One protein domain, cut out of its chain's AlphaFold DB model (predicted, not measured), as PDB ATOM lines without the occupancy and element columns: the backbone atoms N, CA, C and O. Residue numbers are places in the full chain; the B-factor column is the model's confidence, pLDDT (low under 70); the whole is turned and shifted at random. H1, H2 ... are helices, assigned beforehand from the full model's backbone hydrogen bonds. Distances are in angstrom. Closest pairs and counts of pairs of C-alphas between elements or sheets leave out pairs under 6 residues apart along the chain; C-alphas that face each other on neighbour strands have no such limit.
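This is residues 268 to 438 of the 439 residues of an uncharacterized protein of Enterocloster aldenensis (UniProt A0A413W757). A long helix, H5, links two groups of helices: H2 and H3 pack on its first part, with H1 folded back on H2, and farther along it H6 and H7 pack on it, with H8, which packs on both H6 and H7, and H9, which packs on H6 and H8, apart from H5. H6 crosses H5 near the middle of the domain, with H8 and H9 packed on H6, while the short H4 lies off to one side and touches no helix. The printed part has 171 residues with nine named helices, H1 to H9 in chain order, and no named strand; the class is all helix. The packing is mostly crossed, with 3 of 11 touching pairs at a shallow tilt. The whole is compact, with a radius of gyration of the C-alphas of 16.0 A and spans of 49 by 33 by 29 A.

H5, residues 335 to 355, and H6, residues 364 to 378, are the hub, touching four helices each. They touch through residues 341 to 349 of H5, closest at the C-alphas of Val 345 and Phe 371, 5.9 A, at a steep tilt of 66 degrees. H7, residues 382 to 392, touches H5 at a shallow tilt of 11 degrees, the same way, closest at the C-alphas of Leu 348 and Glu 386, 5.9 A. H8, residues 403 to 418, touches H6 with the C-alphas of Ala 370 and Val 407 closest, 5.4 A. With residues 413 to 418 alone, H8 touches H7 about perpendicular, 85 degrees, closest at the C-alphas of Ala 388 and Tyr 417, 5.3 A. H9, residues 424 to 436, touches H6 about perpendicular, 89 degrees, closest at the C-alphas of Phe 377 and Thr 427, 6.1 A. H3, residues 298 to 305, touches H6 at a shallow tilt of 12 degrees, closest at the C-alphas of Thr 300 and Asp 365, 5.4 A. H2, residues 279 to 289, forms helical hairpins with H3 and with H1, residues 268 to 274. H4, residues 316 to 322, is close to but not clearly touching H1, the C-alphas of Phe 270 and Ile 321 being closest, 7.3 A. In H1 to H9 every O i to N i+4 pair is within hydrogen-bond range.

H1 begins at C-alpha 268 (278.327, 313.517, 228.558). H5 is 30.7 A long, from C-alpha 335 (269.399, 312.793, 214.801) to C-alpha 355. H8 measures 23.0 A, H6 20.7 A and H9 18.6 A; H9 ends at C-alpha 436 (283.647, 292.951, 212.221).

The two C-alphas farthest apart, of Glu 276 and Gly 419, are 50.1 A from each other. The printed part has no cut, and its one long link is H4 to H5, residues 323 to 334. Mean pLDDT of the printed part is 75.2; 56 residues are under 70, among them 307 to 332.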
ATOM      1  N   LYS A 268     278.908 312.249 229.019       70.06
ATOM      2  CA  LYS A 268     278.327 313.517 228.558       70.06
ATOM      3  C   LYS A 268     279.360 314.644 228.531       70.06
ATOM      4  O   LYS A 268     279.307 315.500 227.649       70.06
ATOM      5  N   ALA A 269     280.293 314.658 229.476       64.06
ATOM      6  CA  ALA A 269     281.427 315.564 229.458       64.06
ATOM      7  C   ALA A 269     282.349 315.269 228.267       64.06
ATOM      8  O   ALA A 269     282.698 316.208 227.559       64.06
ATOM      9  N   PHE A 270     282.703 313.998 228.040       66.31
ATOM     10  CA  PHE A 270     283.646 313.593 226.987       66.31
ATOM     11  C   PHE A 270     283.092 313.887 225.591       66.31
ATOM     12  O   PHE A 270     283.714 314.575 224.790       66.31
ATOM     13  N   VAL A 271     281.860 313.457 225.311       69.25
ATOM     14  CA  VAL A 271     281.201 313.779 224.035       69.25
ATOM     15  C   VAL A 271     281.038 315.300 223.881       69.25
ATOM     16  O   VAL A 271     281.188 315.840 222.788       69.25
ATOM     17  N   GLY A 272     280.806 316.013 224.988       70.19
ATOM     18  CA  GLY A 272     280.708 317.470 225.012       70.19
ATOM     19  C   GLY A 272     282.009 318.235 224.742       70.19
ATOM     20  O   GLY A 272     281.911 319.383 224.314       70.19
ATOM     21  N   SER A 273     283.191 317.644 224.962       61.72
ATOM     22  CA  SER A 273     284.477 318.242 224.555       61.72
ATOM     23  C   SER A 273     284.792 317.965 223.082       61.72
ATOM     24  O   SER A 273     285.369 318.811 222.410       61.72
ATOM     25  N   GLN A 274     284.333 316.830 222.550       63.78
ATOM     26  CA  GLN A 274     284.565 316.407 221.164       63.78
ATOM     27  C   GLN A 274     283.578 317.003 220.136       63.78
ATOM     28  O   GLN A 274     283.809 316.917 218.930       63.78
ATOM     29  N   LYS A 275     282.458 317.600 220.570       68.69
ATOM     30  CA  LYS A 275     281.368 318.033 219.668       68.69
ATOM     31  C   LYS A 275     281.752 319.103 218.638       68.69
ATOM     32  O   LYS A 275     281.155 319.145 217.571       68.69
ATOM     33  N   GLU A 276     282.727 319.957 218.948       64.06
ATOM     34  CA  GLU A 276     283.235 320.977 218.012       64.06
ATOM     35  C   GLU A 276     284.344 320.419 217.095       64.06
ATOM     36  O   GLU A 276     284.635 321.005 216.060       64.06
ATOM     37  N   VAL A 277     284.935 319.271 217.454       61.88
ATOM     38  CA  VAL A 277     285.991 318.575 216.692       61.88
ATOM     39  C   VAL A 277     285.404 317.700 215.578       61.88
ATOM     40  O   VAL A 277     286.052 317.440 214.567       61.88
ATOM     41  N   SER A 278     284.174 317.203 215.744       69.50
ATOM     42  CA  SER A 278     283.556 316.311 214.763       69.50
ATOM     43  C   SER A 278     282.036 316.369 214.779       69.50
ATOM     44  O   SER A 278     281.400 316.217 215.822       69.50
ATOM     45  N   GLU A 279     281.443 316.439 213.589       75.62
ATOM     46  CA  GLU A 279     279.997 316.342 213.382       75.62
ATOM     47  C   GLU A 279     279.391 315.042 213.950       75.62
ATOM     48  O   GLU A 279     278.277 315.056 214.472       75.62
ATOM     49  N   HIS A 280     280.138 313.929 213.957       75.88
ATOM     50  CA  HIS A 280     279.682 312.670 214.571       75.88
ATOM     51  C   HIS A 280     279.558 312.790 216.094       75.88
ATOM     52  O   HIS A 280     278.595 312.297 216.683       75.88
ATOM     53  N   TYR A 281     280.497 313.494 216.733       73.94
ATOM     54  CA  TYR A 281     280.432 313.805 218.162       73.94
ATOM     55  C   TYR A 281     279.379 314.875 218.472       73.94
ATOM     56  O   TYR A 281     278.736 314.785 219.516       73.94
ATOM     57  N   LYS A 282     279.131 315.827 217.562       81.44
ATOM     58  CA  LYS A 282     278.017 316.784 217.651       81.44
ATOM     59  C   LYS A 282     276.662 316.078 217.639       81.44
ATOM     60  O   LYS A 282     275.905 316.208 218.595       81.44
ATOM     61  N   LYS A 283     276.411 315.236 216.633       84.44
ATOM     62  CA  LYS A 283     275.207 314.400 216.537       84.44
ATOM     63  C   LYS A 283     275.008 313.552 217.798       84.44
ATOM     64  O   LYS A 283     273.909 313.506 218.346       84.44
ATOM     65  N   LEU A 284     276.070 312.911 218.296       81.88
ATOM     66  CA  LEU A 284     276.011 312.139 219.540       81.88
ATOM     67  C   LEU A 284     275.712 313.022 220.765       81.88
ATOM     68  O   LEU A 284     274.936 312.615 221.631       81.88
ATOM     69  N   TYR A 285     276.299 314.220 220.845       84.62
ATOM     70  CA  TYR A 285     276.040 315.182 221.917       84.62
ATOM     71  C   TYR A 285     274.565 315.577 221.960       84.62
ATOM     72  O   TYR A 285     273.957 315.515 223.028       84.62
ATOM     73  N   ASP A 286     273.988 315.911 220.807       88.69
ATOM     74  CA  ASP A 286     272.597 316.341 220.691       88.69
ATOM     75  C   ASP A 286     271.638 315.229 221.165       88.69
ATOM     76  O   ASP A 286     270.770 315.481 222.002       88.69
ATOM     77  N   ILE A 287     271.874 313.967 220.775       87.12
ATOM     78  CA  ILE A 287     271.085 312.802 221.236       87.12
ATOM     79  C   ILE A 287     271.268 312.540 222.747       87.12
ATOM     80  O   ILE A 287     270.309 312.239 223.468       87.12
ATOM     81  N   ILE A 288     272.493 312.658 223.275       82.50
ATOM     82  CA  ILE A 288     272.759 312.504 224.719       82.50
ATOM     83  C   ILE A 288     272.081 313.612 225.536       82.50
ATOM     84  O   ILE A 288     271.653 313.369 226.668       82.50
ATOM     85  N   MET A 289     271.983 314.817 224.980       84.19
ATOM     86  CA  MET A 289     271.421 315.996 225.638       84.19
ATOM     87  C   MET A 289     269.909 316.146 225.470       84.19
ATOM     88  O   MET A 289     269.311 316.940 226.202       84.19
ATOM     89  N   ASP A 290     269.299 315.371 224.575       88.00
ATOM     90  CA  ASP A 290     267.869 315.404 224.303       88.00
ATOM     91  C   ASP A 290     267.010 315.205 225.573       88.00
ATOM     92  O   ASP A 290     267.287 314.357 226.443       88.00
ATOM     93  N   LYS A 291     265.964 316.035 225.684       87.81
ATOM     94  CA  LYS A 291     265.067 316.105 226.846       87.81
ATOM     95  C   LYS A 291     263.990 315.020 226.822       87.81
ATOM     96  O   LYS A 291     263.667 314.492 227.890       87.81
ATOM     97  N   ASP A 292     263.478 314.643 225.654       87.12
ATOM     98  CA  ASP A 292     262.455 313.598 225.507       87.12
ATOM     99  C   ASP A 292     263.012 312.226 225.897       87.12
ATOM    100  O   ASP A 292     262.302 311.351 226.410       87.12
ATOM    101  N   LEU A 293     264.318 312.048 225.710       83.94
ATOM    102  CA  LEU A 293     265.042 310.845 226.091       83.94
ATOM    103  C   LEU A 293     265.365 310.751 227.594       83.94
ATOM    104  O   LEU A 293     266.018 309.789 227.984       83.94
ATOM    105  N   LYS A 294     264.908 311.664 228.474       77.75
ATOM    106  CA  LYS A 294     265.273 311.722 229.920       77.75
ATOM    107  C   LYS A 294     265.256 310.377 230.675       77.75
ATOM    108  O   LYS A 294     266.083 310.197 231.565       77.75
ATOM    109  N   ARG A 295     264.351 309.446 230.341       79.25
ATOM    110  CA  ARG A 295     264.245 308.101 230.959       79.25
ATOM    111  C   ARG A 295     265.149 307.023 230.334       79.25
ATOM    112  O   ARG A 295     265.267 305.943 230.901       79.25
ATOM    113  N   VAL A 296     265.781 307.304 229.197       79.31
ATOM    114  CA  VAL A 296     266.765 306.434 228.540       79.31
ATOM    115  C   VAL A 296     268.152 306.697 229.149       79.31
ATOM    116  O   VAL A 296     268.599 307.856 229.134       79.31
ATOM    117  N   PRO A 297     268.857 305.668 229.658       77.94
ATOM    118  CA  PRO A 297     270.212 305.797 230.196       77.94
ATOM    119  C   PRO A 297     271.197 306.384 229.180       77.94
ATOM    120  O   PRO A 297     271.138 306.074 227.992       77.94
ATOM    121  N   ILE A 298     272.143 307.215 229.633       74.81
ATOM    122  CA  ILE A 298     273.170 307.810 228.751       74.81
ATOM    123  C   ILE A 298     274.041 306.716 228.106       74.81
ATOM    124  O   ILE A 298     274.431 306.855 226.946       74.81
ATOM    125  N   THR A 299     274.285 305.609 228.817       72.19
ATOM    126  CA  THR A 299     274.939 304.400 228.291       72.19
ATOM    127  C   THR A 299     274.186 303.838 227.085       72.19
ATOM    128  O   THR A 299     274.790 303.704 226.027       72.19
ATOM    129  N   THR A 300     272.869 303.628 227.187       77.19
ATOM    130  CA  THR A 300     272.002 303.207 226.068       77.19
ATOM    131  C   THR A 300     271.989 304.215 224.922       77.19
ATOM    132  O   THR A 300     272.196 303.826 223.778       77.19
ATOM    133  N   ARG A 301     271.806 305.519 225.193       83.19
ATOM    134  CA  ARG A 301     271.821 306.545 224.126       83.19
ATOM    135  C   ARG A 301     273.129 306.503 223.337       83.19
ATOM    136  O   ARG A 301     273.107 306.563 222.112       83.19
ATOM    137  N   THR A 302     274.253 306.356 224.040       76.94
ATOM    138  CA  THR A 302     275.585 306.254 223.431       76.94
ATOM    139  C   THR A 302     275.748 304.950 222.659       76.94
ATOM    140  O   THR A 302     276.156 304.982 221.502       76.94
ATOM    141  N   ALA A 303     275.363 303.822 223.256       75.25
ATOM    142  CA  ALA A 303     275.415 302.496 222.648       75.25
ATOM    143  C   ALA A 303     274.653 302.431 221.318       75.25
ATOM    144  O   ALA A 303     275.211 302.053 220.289       75.25
ATOM    145  N   VAL A 304     273.395 302.873 221.332       77.31
ATOM    146  CA  VAL A 304     272.496 302.891 220.173       77.31
ATOM    147  C   VAL A 304     273.008 303.828 219.079       77.31
ATOM    148  O   VAL A 304     272.989 303.447 217.908       77.31
ATOM    149  N   SER A 305     273.480 305.025 219.447       77.19
ATOM    150  CA  SER A 305     273.897 306.074 218.498       77.19
ATOM    151  C   SER A 305     275.286 305.854 217.895       77.19
ATOM    152  O   SER A 305     275.546 306.337 216.796       77.19
ATOM    153  N   ALA A 306     276.170 305.142 218.598       70.94
ATOM    154  CA  ALA A 306     277.536 304.844 218.165       70.94
ATOM    155  C   ALA A 306     277.741 303.373 217.746       70.94
ATOM    156  O   ALA A 306     278.882 302.954 217.589       70.94
ATOM    157  N   GLU A 307     276.663 302.587 217.612       68.19
ATOM    158  CA  GLU A 307     276.666 301.135 217.325       68.19
ATOM    159  C   GLU A 307     277.555 300.288 218.276       68.19
ATOM    160  O   GLU A 307     278.181 299.310 217.864       68.19
ATOM    161  N   ILE A 308     277.610 300.645 219.567       64.75
ATOM    162  CA  ILE A 308     278.412 299.974 220.613       64.75
ATOM    163  C   ILE A 308     277.470 299.352 221.650       64.75
ATOM    164  O   ILE A 308     277.193 299.929 222.697       64.75
ATOM    165  N   LEU A 309     276.943 298.161 221.367       55.00
ATOM    166  CA  LEU A 309     275.826 297.579 222.130       55.00
ATOM    167  C   LEU A 309     276.195 296.979 223.506       55.00
ATOM    168  O   LEU A 309     275.297 296.663 224.286       55.00
ATOM    169  N   HIS A 310     277.480 296.882 223.866       51.97
ATOM    170  CA  HIS A 310     277.920 296.323 225.152       51.97
ATOM    171  C   HIS A 310     278.527 297.380 226.092       51.97
ATOM    172  O   HIS A 310     279.742 297.587 226.063       51.97
ATOM    173  N   ASN A 311     277.731 297.963 227.007       52.75
ATOM    174  CA  ASN A 311     278.294 298.490 228.262       52.75
ATOM    175  C   ASN A 311     277.319 298.707 229.442       52.75
ATOM    176  O   ASN A 311     276.951 299.844 229.736       52.75
ATOM    177  N   SER A 312     277.025 297.655 230.214       44.44
ATOM    178  CA  SER A 312     276.583 297.837 231.615       44.44
ATOM    179  C   SER A 312     277.033 296.755 232.601       44.44
ATOM    180  O   SER A 312     276.450 296.573 233.667       44.44
ATOM    181  N   GLY A 313     278.076 295.998 232.249       39.28
ATOM    182  CA  GLY A 313     278.750 295.062 233.159       39.28
ATOM    183  C   GLY A 313     280.103 295.585 233.616       39.28
ATOM    184  O   GLY A 313     280.290 295.910 234.780       39.28
ATOM    185  N   ASN A 314     281.033 295.702 232.668       41.75
ATOM    186  CA  ASN A 314     282.460 295.622 232.981       41.75
ATOM    187  C   ASN A 314     283.196 296.958 232.797       41.75
ATOM    188  O   ASN A 314     284.362 296.948 232.428       41.75
ATOM    189  N   GLY A 315     282.514 298.099 232.930       51.53
ATOM    190  CA  GLY A 315     283.118 299.431 232.764       51.53
ATOM    191  C   GLY A 315     283.498 299.829 231.328       51.53
ATOM    192  O   GLY A 315     283.406 301.010 231.014       51.53
ATOM    193  N   ARG A 316     283.811 298.874 230.444       57.75
ATOM    194  CA  ARG A 316     284.400 299.023 229.098       57.75
ATOM    195  C   ARG A 316     284.176 300.336 228.335       57.75
ATOM    196  O   ARG A 316     285.163 300.916 227.939       57.75
ATOM    197  N   LEU A 317     282.957 300.844 228.123       61.22
ATOM    198  CA  LEU A 317     282.749 302.144 227.437       61.22
ATOM    199  C   LEU A 317     283.330 303.328 228.229       61.22
ATOM    200  O   LEU A 317     283.876 304.262 227.655       61.22
ATOM    201  N   ILE A 318     283.190 303.298 229.553       56.53
ATOM    202  CA  ILE A 318     283.793 304.275 230.462       56.53
ATOM    203  C   ILE A 318     285.317 304.120 230.426       56.53
ATOM    204  O   ILE A 318     286.022 305.122 230.442       56.53
ATOM    205  N   ASP A 319     285.826 302.891 230.336       55.66
ATOM    206  CA  ASP A 319     287.265 302.639 230.261       55.66
ATOM    207  C   ASP A 319     287.847 303.008 228.890       55.66
ATOM    208  O   ASP A 319     288.882 303.655 228.848       55.66
ATOM    209  N   ASP A 320     287.138 302.763 227.787       57.88
ATOM    210  CA  ASP A 320     287.497 303.227 226.442       57.88
ATOM    211  C   ASP A 320     287.506 304.768 226.361       57.88
ATOM    212  O   ASP A 320     288.299 305.366 225.633       57.88
ATOM    213  N   ILE A 321     286.641 305.437 227.133       55.84
ATOM    214  CA  ILE A 321     286.638 306.900 227.284       55.84
ATOM    215  C   ILE A 321     287.826 307.378 228.134       55.84
ATOM    216  O   ILE A 321     288.497 308.325 227.735       55.84
ATOM    217  N   LYS A 322     288.130 306.722 229.267       51.19
ATOM    218  CA  LYS A 322     289.307 307.036 230.106       51.19
ATOM    219  C   LYS A 322     290.631 306.810 229.367       51.19
ATOM    220  O   LYS A 322     291.561 307.588 229.539       51.19
ATOM    221  N   LEU A 323     290.714 305.736 228.581       50.84
ATOM    222  CA  LEU A 323     291.897 305.305 227.829       50.84
ATOM    223  C   LEU A 323     292.015 305.989 226.459       50.84
ATOM    224  O   LEU A 323     292.928 305.671 225.703       50.84
ATOM    225  N   MET A 324     291.105 306.909 226.116       51.22
ATOM    226  CA  MET A 324     291.088 307.620 224.829       51.22
ATOM    227  C   MET A 324     290.940 306.718 223.586       51.22
ATOM    228  O   MET A 324     291.126 307.176 222.458       51.22
ATOM    229  N   THR A 325     290.556 305.452 223.764       55.25
ATOM    230  CA  THR A 325     290.349 304.467 222.689       55.25
ATOM    231  C   THR A 325     288.942 304.519 222.090       55.25
ATOM    232  O   THR A 325     288.714 303.940 221.023       55.25
ATOM    233  N   PHE A 326     287.992 305.214 222.731       59.22
ATOM    234  CA  PHE A 326     286.621 305.334 222.241       59.22
ATOM    235  C   PHE A 326     286.556 306.005 220.859       59.22
ATOM    236  O   PHE A 326     286.907 307.173 220.674       59.22
ATOM    237  N   LYS A 327     286.026 305.263 219.884       61.53
ATOM    238  CA  LYS A 327     285.744 305.733 218.525       61.53
ATOM    239  C   LYS A 327     284.260 305.537 218.232       61.53
ATOM    240  O   LYS A 327     283.770 304.410 218.283       61.53
ATOM    241  N   ILE A 328     283.553 306.617 217.886       63.56
ATOM    242  CA  ILE A 328     282.171 306.525 217.395       63.56
ATOM    243  C   ILE A 328     282.170 305.712 216.100       63.56
ATOM    244  O   ILE A 328     282.763 306.133 215.104       63.56
ATOM    245  N   ARG A 329     281.461 304.580 216.086       64.62
ATOM    246  CA  ARG A 329     281.108 303.904 214.834       64.62
ATOM    247  C   ARG A 329     279.864 304.591 214.279       64.62
ATOM    248  O   ARG A 329     278.924 304.897 215.010       64.62
ATOM    249  N   LYS A 330     279.901 304.936 212.992       65.12
ATOM    250  CA  LYS A 330     278.916 305.833 212.379       65.12
ATOM    251  C   LYS A 330     277.575 305.116 212.208       65.12
ATOM    252  O   LYS A 330     277.404 304.370 211.247       65.12
ATOM    253  N   LYS A 331     276.605 305.381 213.089       69.19
ATOM    254  CA  LYS A 331     275.213 305.006 212.819       69.19
ATOM    255  C   LYS A 331     274.636 305.909 211.725       69.19
ATOM    256  O   LYS A 331     274.483 307.122 211.923       69.19
ATOM    257  N   ASN A 332     274.293 305.296 210.595       67.75
ATOM    258  CA  ASN A 332     273.554 305.935 209.506       67.75
ATOM    259  C   ASN A 332     272.158 306.376 209.979       67.75
ATOM    260  O   ASN A 332     271.566 305.738 210.849       67.75
ATOM    261  N   GLY A 333     271.655 307.467 209.401       75.25
ATOM    262  CA  GLY A 333     270.376 308.092 209.751       75.25
ATOM    263  C   GLY A 333     270.530 309.493 210.352       75.25
ATOM    264  O   GLY A 333     271.646 309.948 210.624       75.25
ATOM    265  N   THR A 334     269.420 310.189 210.565       86.88
ATOM    266  CA  THR A 334     269.372 311.536 211.160       86.88
ATOM    267  C   THR A 334     269.413 311.494 212.694       86.88
ATOM    268  O   THR A 334     269.356 310.433 213.320       86.88
ATOM    269  N   THR A 335     269.549 312.656 213.338       88.00
ATOM    270  CA  THR A 335     269.399 312.793 214.801       88.00
ATOM    271  C   THR A 335     267.989 312.399 215.252       88.00
ATOM    272  O   THR A 335     267.829 311.684 216.238       88.00
ATOM    273  N   GLU A 336     266.973 312.820 214.497       90.38
ATOM    274  CA  GLU A 336     265.558 312.607 214.806       90.38
ATOM    275  C   GLU A 336     265.136 311.137 214.662       90.38
ATOM    276  O   GLU A 336     264.470 310.601 215.547       90.38
ATOM    277  N   GLU A 337     265.604 310.445 213.618       89.69
ATOM    278  CA  GLU A 337     265.400 308.999 213.443       89.69
ATOM    279  C   GLU A 337     265.909 308.203 214.654       89.69
ATOM    280  O   GLU A 337     265.191 307.359 215.192       89.69
ATOM    281  N   ILE A 338     267.116 308.516 215.144       88.56
ATOM    282  CA  ILE A 338     267.701 307.826 216.303       88.56
ATOM    283  C   ILE A 338     266.947 308.166 217.597       88.56
ATOM    284  O   ILE A 338     266.757 307.286 218.438       88.56
ATOM    285  N   ILE A 339     266.481 309.407 217.766       91.69
ATOM    286  CA  ILE A 339     265.633 309.791 218.907       91.69
ATOM    287  C   ILE A 339     264.310 309.013 218.883       91.69
ATOM    288  O   ILE A 339     263.876 308.518 219.925       91.69
ATOM    289  N   ASN A 340     263.684 308.861 217.716       92.12
ATOM    290  CA  ASN A 340     262.428 308.124 217.568       92.12
ATOM    291  C   ASN A 340     262.610 306.617 217.819       92.12
ATOM    292  O   ASN A 340     261.821 306.020 218.551       92.12
ATOM    293  N   GLU A 341     263.700 306.018 217.340       89.94
ATOM    294  CA  GLU A 341     264.075 304.633 217.659       89.94
ATOM    295  C   GLU A 341     264.303 304.433 219.170       89.94
ATOM    296  O   GLU A 341     263.765 303.501 219.770       89.94
ATOM    297  N   LEU A 342     265.001 305.365 219.829       90.88
ATOM    298  CA  LEU A 342     265.197 305.349 221.284       90.88
ATOM    299  C   LEU A 342     263.888 305.540 222.070       90.88
ATOM    300  O   LEU A 342     263.732 304.950 223.143       90.88
ATOM    301  N   LYS A 343     262.927 306.318 221.553       93.06
ATOM    302  CA  LYS A 343     261.572 306.446 222.124       93.06
ATOM    303  C   LYS A 343     260.797 305.123 222.037       93.06
ATOM    304  O   LYS A 343     260.141 304.757 223.014       93.06
ATOM    305  N   VAL A 344     260.918 304.384 220.929       93.31
ATOM    306  CA  VAL A 344     260.317 303.047 220.747       93.31
ATOM    307  C   VAL A 344     260.946 302.020 221.694       93.31
ATOM    308  O   VAL A 344     260.230 301.351 222.440       93.31
ATOM    309  N   VAL A 345     262.280 301.946 221.742       90.94
ATOM    310  CA  VAL A 345     263.031 301.060 222.654       90.94
ATOM    311  C   VAL A 345     262.682 301.332 224.122       90.94
ATOM    312  O   VAL A 345     262.493 300.397 224.903       90.94
ATOM    313  N   ARG A 346     262.530 302.610 224.499       90.44
ATOM    314  CA  ARG A 346     262.045 303.005 225.828       90.44
ATOM    315  C   ARG A 346     260.652 302.442 226.114       90.44
ATOM    316  O   ARG A 346     260.446 301.931 227.205       90.44
ATOM    317  N   SER A 347     259.728 302.519 225.154       90.88
ATOM    318  CA  SER A 347     258.352 302.027 225.313       90.88
ATOM    319  C   SER A 347     258.312 300.522 225.591       90.88
ATOM    320  O   SER A 347     257.674 300.096 226.548       90.88
ATOM    321  N   LEU A 348     259.067 299.721 224.830       89.75
ATOM    322  CA  LEU A 348     259.180 298.270 225.051       89.75
ATOM    323  C   LEU A 348     259.773 297.929 226.424       89.75
ATOM    324  O   LEU A 348     259.340 296.988 227.088       89.75
ATOM    325  N   CYS A 349     260.751 298.717 226.869       86.69
ATOM    326  CA  CYS A 349     261.340 298.565 228.191       86.69
ATOM    327  C   CYS A 349     260.354 298.926 229.313       86.69
ATOM    328  O   CYS A 349     260.266 298.189 230.292       86.69
ATOM    329  N   ASP A 350     259.582 300.003 229.157       85.69
ATOM    330  CA  ASP A 350     258.549 300.395 230.121       85.69
ATOM    331  C   ASP A 350     257.450 299.306 230.209       85.69
ATOM    332  O   ASP A 350     257.096 298.898 231.314       85.69
ATOM    333  N   VAL A 351     257.032 298.713 229.077       85.88
ATOM    334  CA  VAL A 351     256.133 297.535 229.037       85.88
ATOM    335  C   VAL A 351     256.719 296.339 229.800       85.88
ATOM    336  O   VAL A 351     256.009 295.720 230.590       85.88
ATOM    337  N   PHE A 352     258.007 296.014 229.626       82.12
ATOM    338  CA  PHE A 352     258.631 294.911 230.374       82.12
ATOM    339  C   PHE A 352     258.562 295.122 231.896       82.12
ATOM    340  O   PHE A 352     258.235 294.178 232.611       82.12
ATOM    341  N   TYR A 353     258.827 296.331 232.404       77.12
ATOM    342  CA  TYR A 353     258.778 296.594 233.852       77.12
ATOM    343  C   TYR A 353     257.356 296.712 234.413       77.12
ATOM    344  O   TYR A 353     257.140 296.356 235.570       77.12
ATOM    345  N   ASP A 354     256.387 297.190 233.630       78.75
ATOM    346  CA  ASP A 354     254.998 297.300 234.090       78.75
ATOM    347  C   ASP A 354     254.286 295.937 234.140       78.75
ATOM    348  O   ASP A 354     253.500 295.697 235.056       78.75
ATOM    349  N   TYR A 355     254.602 295.014 233.223       72.38
ATOM    350  CA  TYR A 355     254.041 293.653 233.221       72.38
ATOM    351  C   TYR A 355     254.908 292.612 233.950       72.38
ATOM    352  O   TYR A 355     254.415 291.529 234.273       72.38
ATOM    353  N   GLY A 356     256.185 292.911 234.200       61.19
ATOM    354  CA  GLY A 356     257.176 291.973 234.733       61.19
ATOM    355  C   GLY A 356     257.351 291.955 236.253       61.19
ATOM    356  O   GLY A 356     258.230 291.250 236.721       61.19
ATOM    357  N   ASP A 357     256.556 292.686 237.032       56.81
ATOM    358  CA  ASP A 357     256.900 293.098 238.406       56.81
ATOM    359  C   ASP A 357     258.100 294.070 238.443       56.81
ATOM    360  O   ASP A 357     259.221 293.783 238.012       56.81
ATOM    361  N   ARG A 358     257.854 295.250 239.019       56.94
ATOM    362  CA  ARG A 358     258.833 296.331 239.180       56.94
ATOM    363  C   ARG A 358     259.950 295.990 240.174       56.94
ATOM    364  O   ARG A 358     260.936 296.719 240.217       56.94
ATOM    365  N   ASN A 359     259.821 294.893 240.925       54.72
ATOM    366  CA  ASN A 359     260.874 294.359 241.792       54.72
ATOM    367  C   ASN A 359     261.974 293.583 241.037       54.72
ATOM    368  O   ASN A 359     262.966 293.200 241.658       54.72
ATOM    369  N   ARG A 360     261.843 293.323 239.722       60.66
ATOM    370  CA  ARG A 360     262.908 292.661 238.944       60.66
ATOM    371  C   ARG A 360     264.131 293.566 238.799       60.66
ATOM    372  O   ARG A 360     264.135 294.469 237.956       60.66
ATOM    373  N   ASP A 361     265.195 293.263 239.543       55.69
ATOM    374  CA  ASP A 361     266.503 293.921 239.425       55.69
ATOM    375  C   ASP A 361     267.230 293.500 238.136       55.69
ATOM    376  O   ASP A 361     268.156 292.695 238.105       55.69
ATOM    377  N   THR A 362     266.734 294.021 237.018       61.12
ATOM    378  CA  THR A 362     267.341 293.878 235.696       61.12
ATOM    379  C   THR A 362     267.996 295.194 235.311       61.12
ATOM    380  O   THR A 362     267.431 296.276 235.498       61.12
ATOM    381  N   LYS A 363     269.197 295.132 234.726       70.56
ATOM    382  CA  LYS A 363     269.932 296.332 234.302       70.56
ATOM    383  C   LYS A 363     269.257 296.961 233.081       70.56
ATOM    384  O   LYS A 363     269.454 296.525 231.948       70.56
ATOM    385  N   ARG A 364     268.457 298.005 233.333       75.12
ATOM    386  CA  ARG A 364     267.588 298.691 232.356       75.12
ATOM    387  C   ARG A 364     268.279 299.071 231.047       75.12
ATOM    388  O   ARG A 364     267.662 298.993 229.990       75.12
ATOM    389  N   ASP A 365     269.545 299.474 231.098       73.69
ATOM    390  CA  ASP A 365     270.319 299.823 229.904       73.69
ATOM    391  C   ASP A 365     270.695 298.605 229.046       73.69
ATOM    392  O   ASP A 365     270.597 298.663 227.822       73.69
ATOM    393  N   ARG A 366     271.044 297.484 229.685       76.62
ATOM    394  CA  ARG A 366     271.287 296.173 229.064       76.62
ATOM    395  C   ARG A 366     270.033 295.678 228.337       76.62
ATOM    396  O   ARG A 366     270.114 295.263 227.182       76.62
ATOM    397  N   LEU A 367     268.875 295.801 228.988       81.88
ATOM    398  CA  LEU A 367     267.576 295.421 228.436       81.88
ATOM    399  C   LEU A 367     267.151 296.323 227.260       81.88
ATOM    400  O   LEU A 367     266.749 295.813 226.217       81.88
ATOM    401  N   MET A 368     267.291 297.650 227.378       84.94
ATOM    402  CA  MET A 368     267.038 298.571 226.258       84.94
ATOM    403  C   MET A 368     267.954 298.285 225.058       84.94
ATOM    404  O   MET A 368     267.484 298.252 223.924       84.94
ATOM    405  N   ASN A 369     269.240 298.012 225.297       81.44
ATOM    406  CA  ASN A 369     270.172 297.603 224.244       81.44
ATOM    407  C   ASN A 369     269.731 296.287 223.568       81.44
ATOM    408  O   ASN A 369     269.861 296.146 222.354       81.44
ATOM    409  N   ALA A 370     269.183 295.328 224.321       85.19
ATOM    410  CA  ALA A 370     268.674 294.081 223.755       85.19
ATOM    411  C   ALA A 370     267.413 294.308 222.895       85.19
ATOM    412  O   ALA A 370     267.283 293.696 221.836       85.19
ATOM    413  N   PHE A 371     266.522 295.233 223.277       89.12
ATOM    414  CA  PHE A 371     265.382 295.632 222.439       89.12
ATOM    415  C   PHE A 371     265.807 296.324 221.134       89.12
ATOM    416  O   PHE A 371     265.285 295.975 220.076       89.12
ATOM    417  N   ASP A 372     266.772 297.248 221.188       88.50
ATOM    418  CA  ASP A 372     267.377 297.881 220.003       88.50
ATOM    419  C   ASP A 372     267.948 296.831 219.035       88.50
ATOM    420  O   ASP A 372     267.607 296.807 217.849       88.50
ATOM    421  N   LEU A 373     268.744 295.896 219.566       86.81
ATOM    422  CA  LEU A 373     269.302 294.783 218.803       86.81
ATOM    423  C   LEU A 373     268.205 293.943 218.132       86.81
ATOM    424  O   LEU A 373     268.296 293.645 216.937       86.81
ATOM    425  N   MET A 374     267.179 293.560 218.897       88.19
ATOM    426  CA  MET A 374     266.073 292.740 218.407       88.19
ATOM    427  C   MET A 374     265.392 293.408 217.214       88.19
ATOM    428  O   MET A 374     265.366 292.812 216.136       88.19
ATOM    429  N   LEU A 375     264.919 294.649 217.363       88.69
ATOM    430  CA  LEU A 375     264.241 295.387 216.290       88.69
ATOM    431  C   LEU A 375     265.091 295.434 215.006       88.69
ATOM    432  O   LEU A 375     264.592 295.137 213.920       88.69
ATOM    433  N   ARG A 376     266.395 295.712 215.134       84.75
ATOM    434  CA  ARG A 376     267.321 295.845 213.995       84.75
ATOM    435  C   ARG A 376     267.630 294.535 213.267       84.75
ATOM    436  O   ARG A 376     267.567 294.490 212.041       84.75
ATOM    437  N   PHE A 377     268.020 293.478 213.983       83.62
ATOM    438  CA  PHE A 377     268.626 292.284 213.358       83.62
ATOM    439  C   PHE A 377     267.648 291.133 213.099       83.62
ATOM    440  O   PHE A 377     267.929 290.249 212.274       83.62
ATOM    441  N   THR A 378     266.496 291.158 213.772       83.12
ATOM    442  CA  THR A 378     265.405 290.194 213.563       83.12
ATOM    443  C   THR A 378     264.347 290.716 212.586       83.12
ATOM    444  O   THR A 378     263.576 289.918 212.059       83.12
ATOM    445  N   GLY A 379     264.327 292.030 212.308       77.81
ATOM    446  CA  GLY A 379     263.344 292.675 211.428       77.81
ATOM    447  C   GLY A 379     261.936 292.756 212.029       77.81
ATOM    448  O   GLY A 379     260.958 292.890 211.295       77.81
ATOM    449  N   ARG A 380     261.811 292.618 213.355       84.75
ATOM    450  CA  ARG A 380     260.528 292.639 214.067       84.75
ATOM    451  C   ARG A 380     260.043 294.063 214.276       84.75
ATOM    452  O   ARG A 380     260.826 294.960 214.570       84.75
ATOM    453  N   THR A 381     258.732 294.254 214.179       88.75
ATOM    454  CA  THR A 381     258.100 295.522 214.544       88.75
ATOM    455  C   THR A 381     258.001 295.648 216.063       88.75
ATOM    456  O   THR A 381     257.917 294.649 216.782       88.75
ATOM    457  N   ALA A 382     257.952 296.888 216.555       91.62
ATOM    458  CA  ALA A 382     257.734 297.158 217.972       91.62
ATOM    459  C   ALA A 382     256.436 296.520 218.490       91.62
ATOM    460  O   ALA A 382     256.450 295.929 219.562       91.62
ATOM    461  N   GLN A 383     255.358 296.527 217.697       92.50
ATOM    462  CA  GLN A 383     254.084 295.920 218.090       92.50
ATOM    463  C   GLN A 383     254.192 294.411 218.361       92.50
ATOM    464  O   GLN A 383     253.593 293.913 219.307       92.50
ATOM    465  N   VAL A 384     254.977 293.668 217.566       90.88
ATOM    466  CA  VAL A 384     255.192 292.228 217.803       90.88
ATOM    467  C   VAL A 384     255.963 292.005 219.106       90.88
ATOM    468  O   VAL A 384     255.603 291.123 219.883       90.88
ATOM    469  N   MET A 385     256.989 292.823 219.367       91.00
ATOM    470  CA  MET A 385     257.745 292.773 220.623       91.00
ATOM    471  C   MET A 385     256.843 293.102 221.822       91.00
ATOM    472  O   MET A 385     256.861 292.382 222.815       91.00
ATOM    473  N   GLU A 386     256.032 294.155 221.722       91.56
ATOM    474  CA  GLU A 386     255.109 294.597 222.768       91.56
ATOM    475  C   GLU A 386     254.072 293.523 223.112       91.56
ATOM    476  O   GLU A 386     253.955 293.143 224.277       91.56
ATOM    477  N   ASN A 387     253.386 292.966 222.111       90.25
ATOM    478  CA  ASN A 387     252.386 291.920 222.331       90.25
ATOM    479  C   ASN A 387     253.006 290.666 222.975       90.25
ATOM    480  O   ASN A 387     252.413 290.078 223.881       90.25
ATOM    481  N   ALA A 388     254.215 290.275 222.552       88.75
ATOM    482  CA  ALA A 388     254.929 289.136 223.128       88.75
ATOM    483  C   ALA A 388     255.310 289.372 224.603       88.75
ATOM    484  O   ALA A 388     255.150 288.478 225.435       88.75
ATOM    485  N   LEU A 389     255.757 290.585 224.951       86.50
ATOM    486  CA  LEU A 389     256.047 290.972 226.337       86.50
ATOM    487  C   LEU A 389     254.785 290.974 227.210       86.50
ATOM    488  O   LEU A 389     254.817 290.445 228.322       86.50
ATOM    489  N   GLN A 390     253.677 291.529 226.710       85.31
ATOM    490  CA  GLN A 390     252.395 291.563 227.423       85.31
ATOM    491  C   GLN A 390     251.848 290.150 227.681       85.31
ATOM    492  O   GLN A 390     251.402 289.857 228.790       85.31
ATOM    493  N   ALA A 391     251.941 289.255 226.691       80.56
ATOM    494  CA  ALA A 391     251.522 287.861 226.827       80.56
ATOM    495  C   ALA A 391     252.359 287.078 227.858       80.56
ATOM    496  O   ALA A 391     251.830 286.203 228.542       80.56
ATOM    497  N   TYR A 392     253.654 287.391 227.986       75.00
ATOM    498  CA  TYR A 392     254.608 286.589 228.762       75.00
ATOM    499  C   TYR A 392     254.997 287.177 230.132       75.00
ATOM    500  O   TYR A 392     255.571 286.474 230.967       75.00
ATOM    501  N   GLY A 393     254.682 288.452 230.402       60.97
ATOM    502  CA  GLY A 393     255.207 289.213 231.550       60.97
ATOM    503  C   GLY A 393     255.059 288.541 232.923       60.97
ATOM    504  O   GLY A 393     255.941 288.677 233.775       60.97
ATOM    505  N   LYS A 394     254.012 287.729 233.108       55.41
ATOM    506  CA  LYS A 394     253.687 287.049 234.374       55.41
ATOM    507  C   LYS A 394     254.490 285.772 234.681       55.41
ATOM    508  O   LYS A 394     254.352 285.276 235.794       55.41
ATOM    509  N   GLN A 395     255.261 285.203 233.744       55.38
ATOM    510  CA  GLN A 395     255.686 283.788 233.846       55.38
ATOM    511  C   GLN A 395     257.191 283.491 233.976       55.38
ATOM    512  O   GLN A 395     257.531 282.338 234.227       55.38
ATOM    513  N   ALA A 396     258.101 284.459 233.832       52.38
ATOM    514  CA  ALA A 396     259.542 284.171 233.888       52.38
ATOM    515  C   ALA A 396     260.347 285.193 234.691       52.38
ATOM    516  O   ALA A 396     260.286 286.390 234.415       52.38
ATOM    517  N   SER A 397     261.164 284.706 235.629       56.56
ATOM    518  CA  SER A 397     262.295 285.461 236.161       56.56
ATOM    519  C   SER A 397     263.355 285.636 235.070       56.56
ATOM    520  O   SER A 397     263.680 284.702 234.340       56.56
ATOM    521  N   VAL A 398     263.892 286.849 234.966       57.06
ATOM    522  CA  VAL A 398     265.141 287.124 234.249       57.06
ATOM    523  C   VAL A 398     266.146 287.466 235.336       57.06
ATOM    524  O   VAL A 398     265.939 288.443 236.056       57.06
ATOM    525  N   GLU A 399     267.164 286.626 235.504       56.75
ATOM    526  CA  GLU A 399     268.216 286.838 236.501       56.75
ATOM    527  C   GLU A 399     269.203 287.928 236.046       56.75
ATOM    528  O   GLU A 399     269.096 288.482 234.946       56.75
ATOM    529  N   GLU A 400     270.177 288.272 236.894       55.59
ATOM    530  CA  GLU A 400     271.127 289.369 236.654       55.59
ATOM    531  C   GLU A 400     272.242 289.007 235.634       55.59
ATOM    532  O   GLU A 400     273.435 289.246 235.831       55.59
ATOM    533  N   GLU A 401     271.855 288.408 234.508       61.09
ATOM    534  CA  GLU A 401     272.748 287.753 233.548       61.09
ATOM    535  C   GLU A 401     273.460 288.725 232.584       61.09
ATOM    536  O   GLU A 401     273.257 289.943 232.589       61.09
ATOM    537  N   ASN A 402     274.350 288.203 231.731       72.38
ATOM    538  CA  ASN A 402     275.084 289.001 230.742       72.38
ATOM    539  C   ASN A 402     274.171 289.495 229.587       72.38
ATOM    540  O   ASN A 402     273.030 289.066 229.447       72.38
ATOM    541  N   PHE A 403     274.666 290.406 228.735       74.44
ATOM    542  CA  PHE A 403     273.883 290.974 227.618       74.44
ATOM    543  C   PHE A 403     273.285 289.921 226.667       74.44
ATOM    544  O   PHE A 403     272.158 290.084 226.207       74.44
ATOM    545  N   GLU A 404     274.013 288.841 226.386       82.62
ATOM    546  CA  GLU A 404     273.593 287.804 225.441       82.62
ATOM    547  C   GLU A 404     272.368 287.044 225.950       82.62
ATOM    548  O   GLU A 404     271.469 286.741 225.168       82.62
ATOM    549  N   HIS A 405     272.284 286.813 227.262       80.00
ATOM    550  CA  HIS A 405     271.145 286.136 227.879       80.00
ATOM    551  C   HIS A 405     269.850 286.943 227.716       80.00
ATOM    552  O   HIS A 405     268.832 286.368 227.336       80.00
ATOM    553  N   TYR A 406     269.890 288.276 227.856       80.00
ATOM    554  CA  TYR A 406     268.732 289.133 227.549       80.00
ATOM    555  C   TYR A 406     268.275 288.985 226.092       80.00
ATOM    556  O   TYR A 406     267.076 288.926 225.826       80.00
ATOM    557  N   VAL A 407     269.210 288.893 225.142       85.38
ATOM    558  CA  VAL A 407     268.881 288.702 223.720       85.38
ATOM    559  C   VAL A 407     268.240 287.332 223.495       85.38
ATOM    560  O   VAL A 407     267.171 287.257 222.890       85.38
ATOM    561  N   LEU A 408     268.843 286.260 224.017       87.25
ATOM    562  CA  LEU A 408     268.312 284.896 223.913       87.25
ATOM    563  C   LEU A 408     266.929 284.767 224.571       87.25
ATOM    564  O   LEU A 408     266.026 284.161 223.991       87.25
ATOM    565  N   TYR A 409     266.735 285.391 225.735       84.62
ATOM    566  CA  TYR A 409     265.450 285.470 226.427       84.62
ATOM    567  C   TYR A 409     264.392 286.175 225.570       84.62
ATOM    568  O   TYR A 409     263.324 285.609 225.332       84.62
ATOM    569  N   LEU A 410     264.683 287.369 225.038       86.81
ATOM    570  CA  LEU A 410     263.742 288.093 224.176       86.81
ATOM    571  C   LEU A 410     263.420 287.316 222.889       86.81
ATOM    572  O   LEU A 410     262.264 287.290 222.469       86.81
ATOM    573  N   CYS A 411     264.402 286.626 222.301       89.75
ATOM    574  CA  CYS A 411     264.172 285.725 221.169       89.75
ATOM    575  C   CYS A 411     263.192 284.601 221.533       89.75
ATOM    576  O   CYS A 411     262.246 284.353 220.784       89.75
ATOM    577  N   LYS A 412     263.364 283.965 222.699       87.62
ATOM    578  CA  LYS A 412     262.470 282.911 223.206       87.62
ATOM    579  C   LYS A 412     261.048 283.427 223.451       87.62
ATOM    580  O   LYS A 412     260.101 282.792 222.994       87.62
ATOM    581  N   VAL A 413     260.894 284.589 224.091       86.12
ATOM    582  CA  VAL A 413     259.583 285.225 224.346       86.12
ATOM    583  C   VAL A 413     258.832 285.495 223.038       86.12
ATOM    584  O   VAL A 413     257.671 285.110 222.900       86.12
ATOM    585  N   VAL A 414     259.503 286.087 222.044       89.31
ATOM    586  CA  VAL A 414     258.905 286.333 220.718       89.31
ATOM    587  C   VAL A 414     258.585 285.022 219.995       89.31
ATOM    588  O   VAL A 414     257.531 284.921 219.374       89.31
ATOM    589  N   SER A 415     259.449 284.007 220.107       89.12
ATOM    590  CA  SER A 415     259.226 282.692 219.485       89.12
ATOM    591  C   SER A 415     257.965 282.008 220.008       89.12
ATOM    592  O   SER A 415     257.181 281.461 219.236       89.12
ATOM    593  N   MET A 416     257.770 282.058 221.330       84.69
ATOM    594  CA  MET A 416     256.605 281.491 222.008       84.69
ATOM    595  C   MET A 416     255.315 282.219 221.622       84.69
ATOM    596  O   MET A 416     254.311 281.564 221.367       84.69
ATOM    597  N   TYR A 417     255.352 283.552 221.519       87.50
ATOM    598  CA  TYR A 417     254.202 284.346 221.077       87.50
ATOM    599  C   TYR A 417     253.845 284.113 219.598       87.50
ATOM    600  O   TYR A 417     252.671 283.988 219.260       87.50
ATOM    601  N   GLU A 418     254.836 284.044 218.702       86.81
ATOM    602  CA  GLU A 418     254.588 283.843 217.266       86.81
ATOM    603  C   GLU A 418     254.368 282.375 216.854       86.81
ATOM    604  O   GLU A 418     254.062 282.117 215.689       86.81
ATOM    605  N   GLY A 419     254.573 281.407 217.753       84.06
ATOM    606  CA  GLY A 419     254.472 279.976 217.438       84.06
ATOM    607  C   GLY A 419     255.549 279.458 216.471       84.06
ATOM    608  O   GLY A 419     255.359 278.417 215.843       84.06
ATOM    609  N   ARG A 420     256.674 280.171 216.322       85.69
ATOM    610  CA  ARG A 420     257.804 279.787 215.455       85.69
ATOM    611  C   ARG A 420     259.137 280.140 216.094       85.69
ATOM    612  O   ARG A 420     259.274 281.194 216.706       85.69
ATOM    613  N   GLU A 421     260.137 279.286 215.916       84.50
ATOM    614  CA  GLU A 421     261.447 279.483 216.531       84.50
ATOM    615  C   GLU A 421     262.224 280.648 215.893       84.50
ATOM    616  O   GLU A 421     262.414 280.720 214.675       84.50
ATOM    617  N   LEU A 422     262.684 281.572 216.737       87.94
ATOM    618  CA  LEU A 422     263.577 282.667 216.387       87.94
ATOM    619  C   LEU A 422     264.974 282.369 216.938       87.94
ATOM    620  O   LEU A 422     265.213 282.436 218.143       87.94
ATOM    621  N   ASP A 423     265.916 282.089 216.041       87.38
ATOM    622  CA  ASP A 423     267.299 281.794 216.408       87.38
ATOM    623  C   ASP A 423     268.015 283.035 216.985       87.38
ATOM    624  O   ASP A 423     268.475 283.942 216.273       87.38
ATOM    625  N   GLY A 424     268.110 283.067 218.314       87.12
ATOM    626  CA  GLY A 424     268.809 284.115 219.049       87.12
ATOM    627  C   GLY A 424     270.330 284.068 218.906       87.12
ATOM    628  O   GLY A 424     270.965 285.123 218.952       87.12
ATOM    629  N   ARG A 425     270.924 282.895 218.642       89.81
ATOM    630  CA  ARG A 425     272.371 282.776 218.385       89.81
ATOM    631  C   ARG A 425     272.712 283.414 217.044       89.81
ATOM    632  O   ARG A 425     273.538 284.315 217.001       89.81
ATOM    633  N   LYS A 426     271.952 283.104 215.993       89.69
ATOM    634  CA  LYS A 426     272.057 283.770 214.683       89.69
ATOM    635  C   LYS A 426     271.809 285.279 214.753       89.69
ATOM    636  O   LYS A 426     272.365 286.032 213.953       89.69
ATOM    637  N   THR A 427     270.991 285.743 215.698       87.69
ATOM    638  CA  THR A 427     270.786 287.180 215.952       87.69
ATOM    639  C   THR A 427     272.038 287.826 216.559       87.69
ATOM    640  O   THR A 427     272.479 288.869 216.066       87.69
ATOM    641  N   LEU A 428     272.668 287.179 217.544       85.44
ATOM    642  CA  LEU A 428     273.964 287.590 218.101       85.44
ATOM    643  C   LEU A 428     275.096 287.509 217.056       85.44
ATOM    644  O   LEU A 428     275.876 288.451 216.930       85.44
ATOM    645  N   ASP A 429     275.141 286.464 216.229       86.00
ATOM    646  CA  ASP A 429     276.148 286.287 215.173       86.00
ATOM    647  C   ASP A 429     276.047 287.352 214.074       86.00
ATOM    648  O   ASP A 429     277.066 287.882 213.616       86.00
ATOM    649  N   LYS A 430     274.828 287.727 213.656       82.06
ATOM    650  CA  LYS A 430     274.607 288.869 212.745       82.06
ATOM    651  C   LYS A 430     275.173 290.166 213.324       82.06
ATOM    652  O   LYS A 430     275.759 290.960 212.592       82.06
ATOM    653  N   TYR A 431     275.024 290.372 214.627       77.81
ATOM    654  CA  TYR A 431     275.569 291.532 215.320       77.81
ATOM    655  C   TYR A 431     277.098 291.488 215.419       77.81
ATOM    656  O   TYR A 431     277.767 292.428 214.984       77.81
ATOM    657  N   TYR A 432     277.675 290.377 215.883       75.75
ATOM    658  CA  TYR A 432     279.127 290.214 215.983       75.75
ATOM    659  C   TYR A 432     279.831 290.263 214.619       75.75
ATOM    660  O   TYR A 432     280.927 290.815 214.508       75.75
ATOM    661  N   SER A 433     279.205 289.752 213.557       72.69
ATOM    662  CA  SER A 433     279.714 289.889 212.185       72.69
ATOM    663  C   SER A 433     279.532 291.305 211.626       72.69
ATOM    664  O   SER A 433     280.445 291.812 210.973       72.69
ATOM    665  N   GLY A 434     278.425 291.989 211.941       61.75
ATOM    666  CA  GLY A 434     278.219 293.408 211.629       61.75
ATOM    667  C   GLY A 434     279.274 294.321 212.265       61.75
ATOM    668  O   GLY A 434     279.780 295.227 211.604       61.75
ATOM    669  N   LEU A 435     279.688 294.024 213.503       60.56
ATOM    670  CA  LEU A 435     280.796 294.706 214.182       60.56
ATOM    671  C   LEU A 435     282.168 294.456 213.540       60.56
ATOM    672  O   LEU A 435     283.047 295.308 213.679       60.56
ATOM    673  N   LYS A 436     282.377 293.308 212.881       52.44
ATOM    674  CA  LYS A 436     283.647 292.951 212.221       52.44
ATOM    675  C   LYS A 436     283.750 293.487 210.791       52.44
ATOM    676  O   LYS A 436     284.826 293.906 210.391       52.44
ATOM    677  N   LYS A 437     282.651 293.508 210.027       45.91
ATOM    678  CA  LYS A 437     282.629 293.927 208.605       45.91
ATOM    679  C   LYS A 437     282.674 295.447 208.362       45.91
ATOM    680  O   LYS A 437     282.611 295.867 207.212       45.91
ATOM    681  N   ARG A 438     282.716 296.263 209.418       42.69
ATOM    682  CA  ARG A 438     282.719 297.741 209.365       42.69
ATOM    683  C   ARG A 438     283.951 298.350 210.063       42.69
ATOM    684  O   ARG A 438     283.850 299.440 210.626       42.69
TER     685      ARG A 438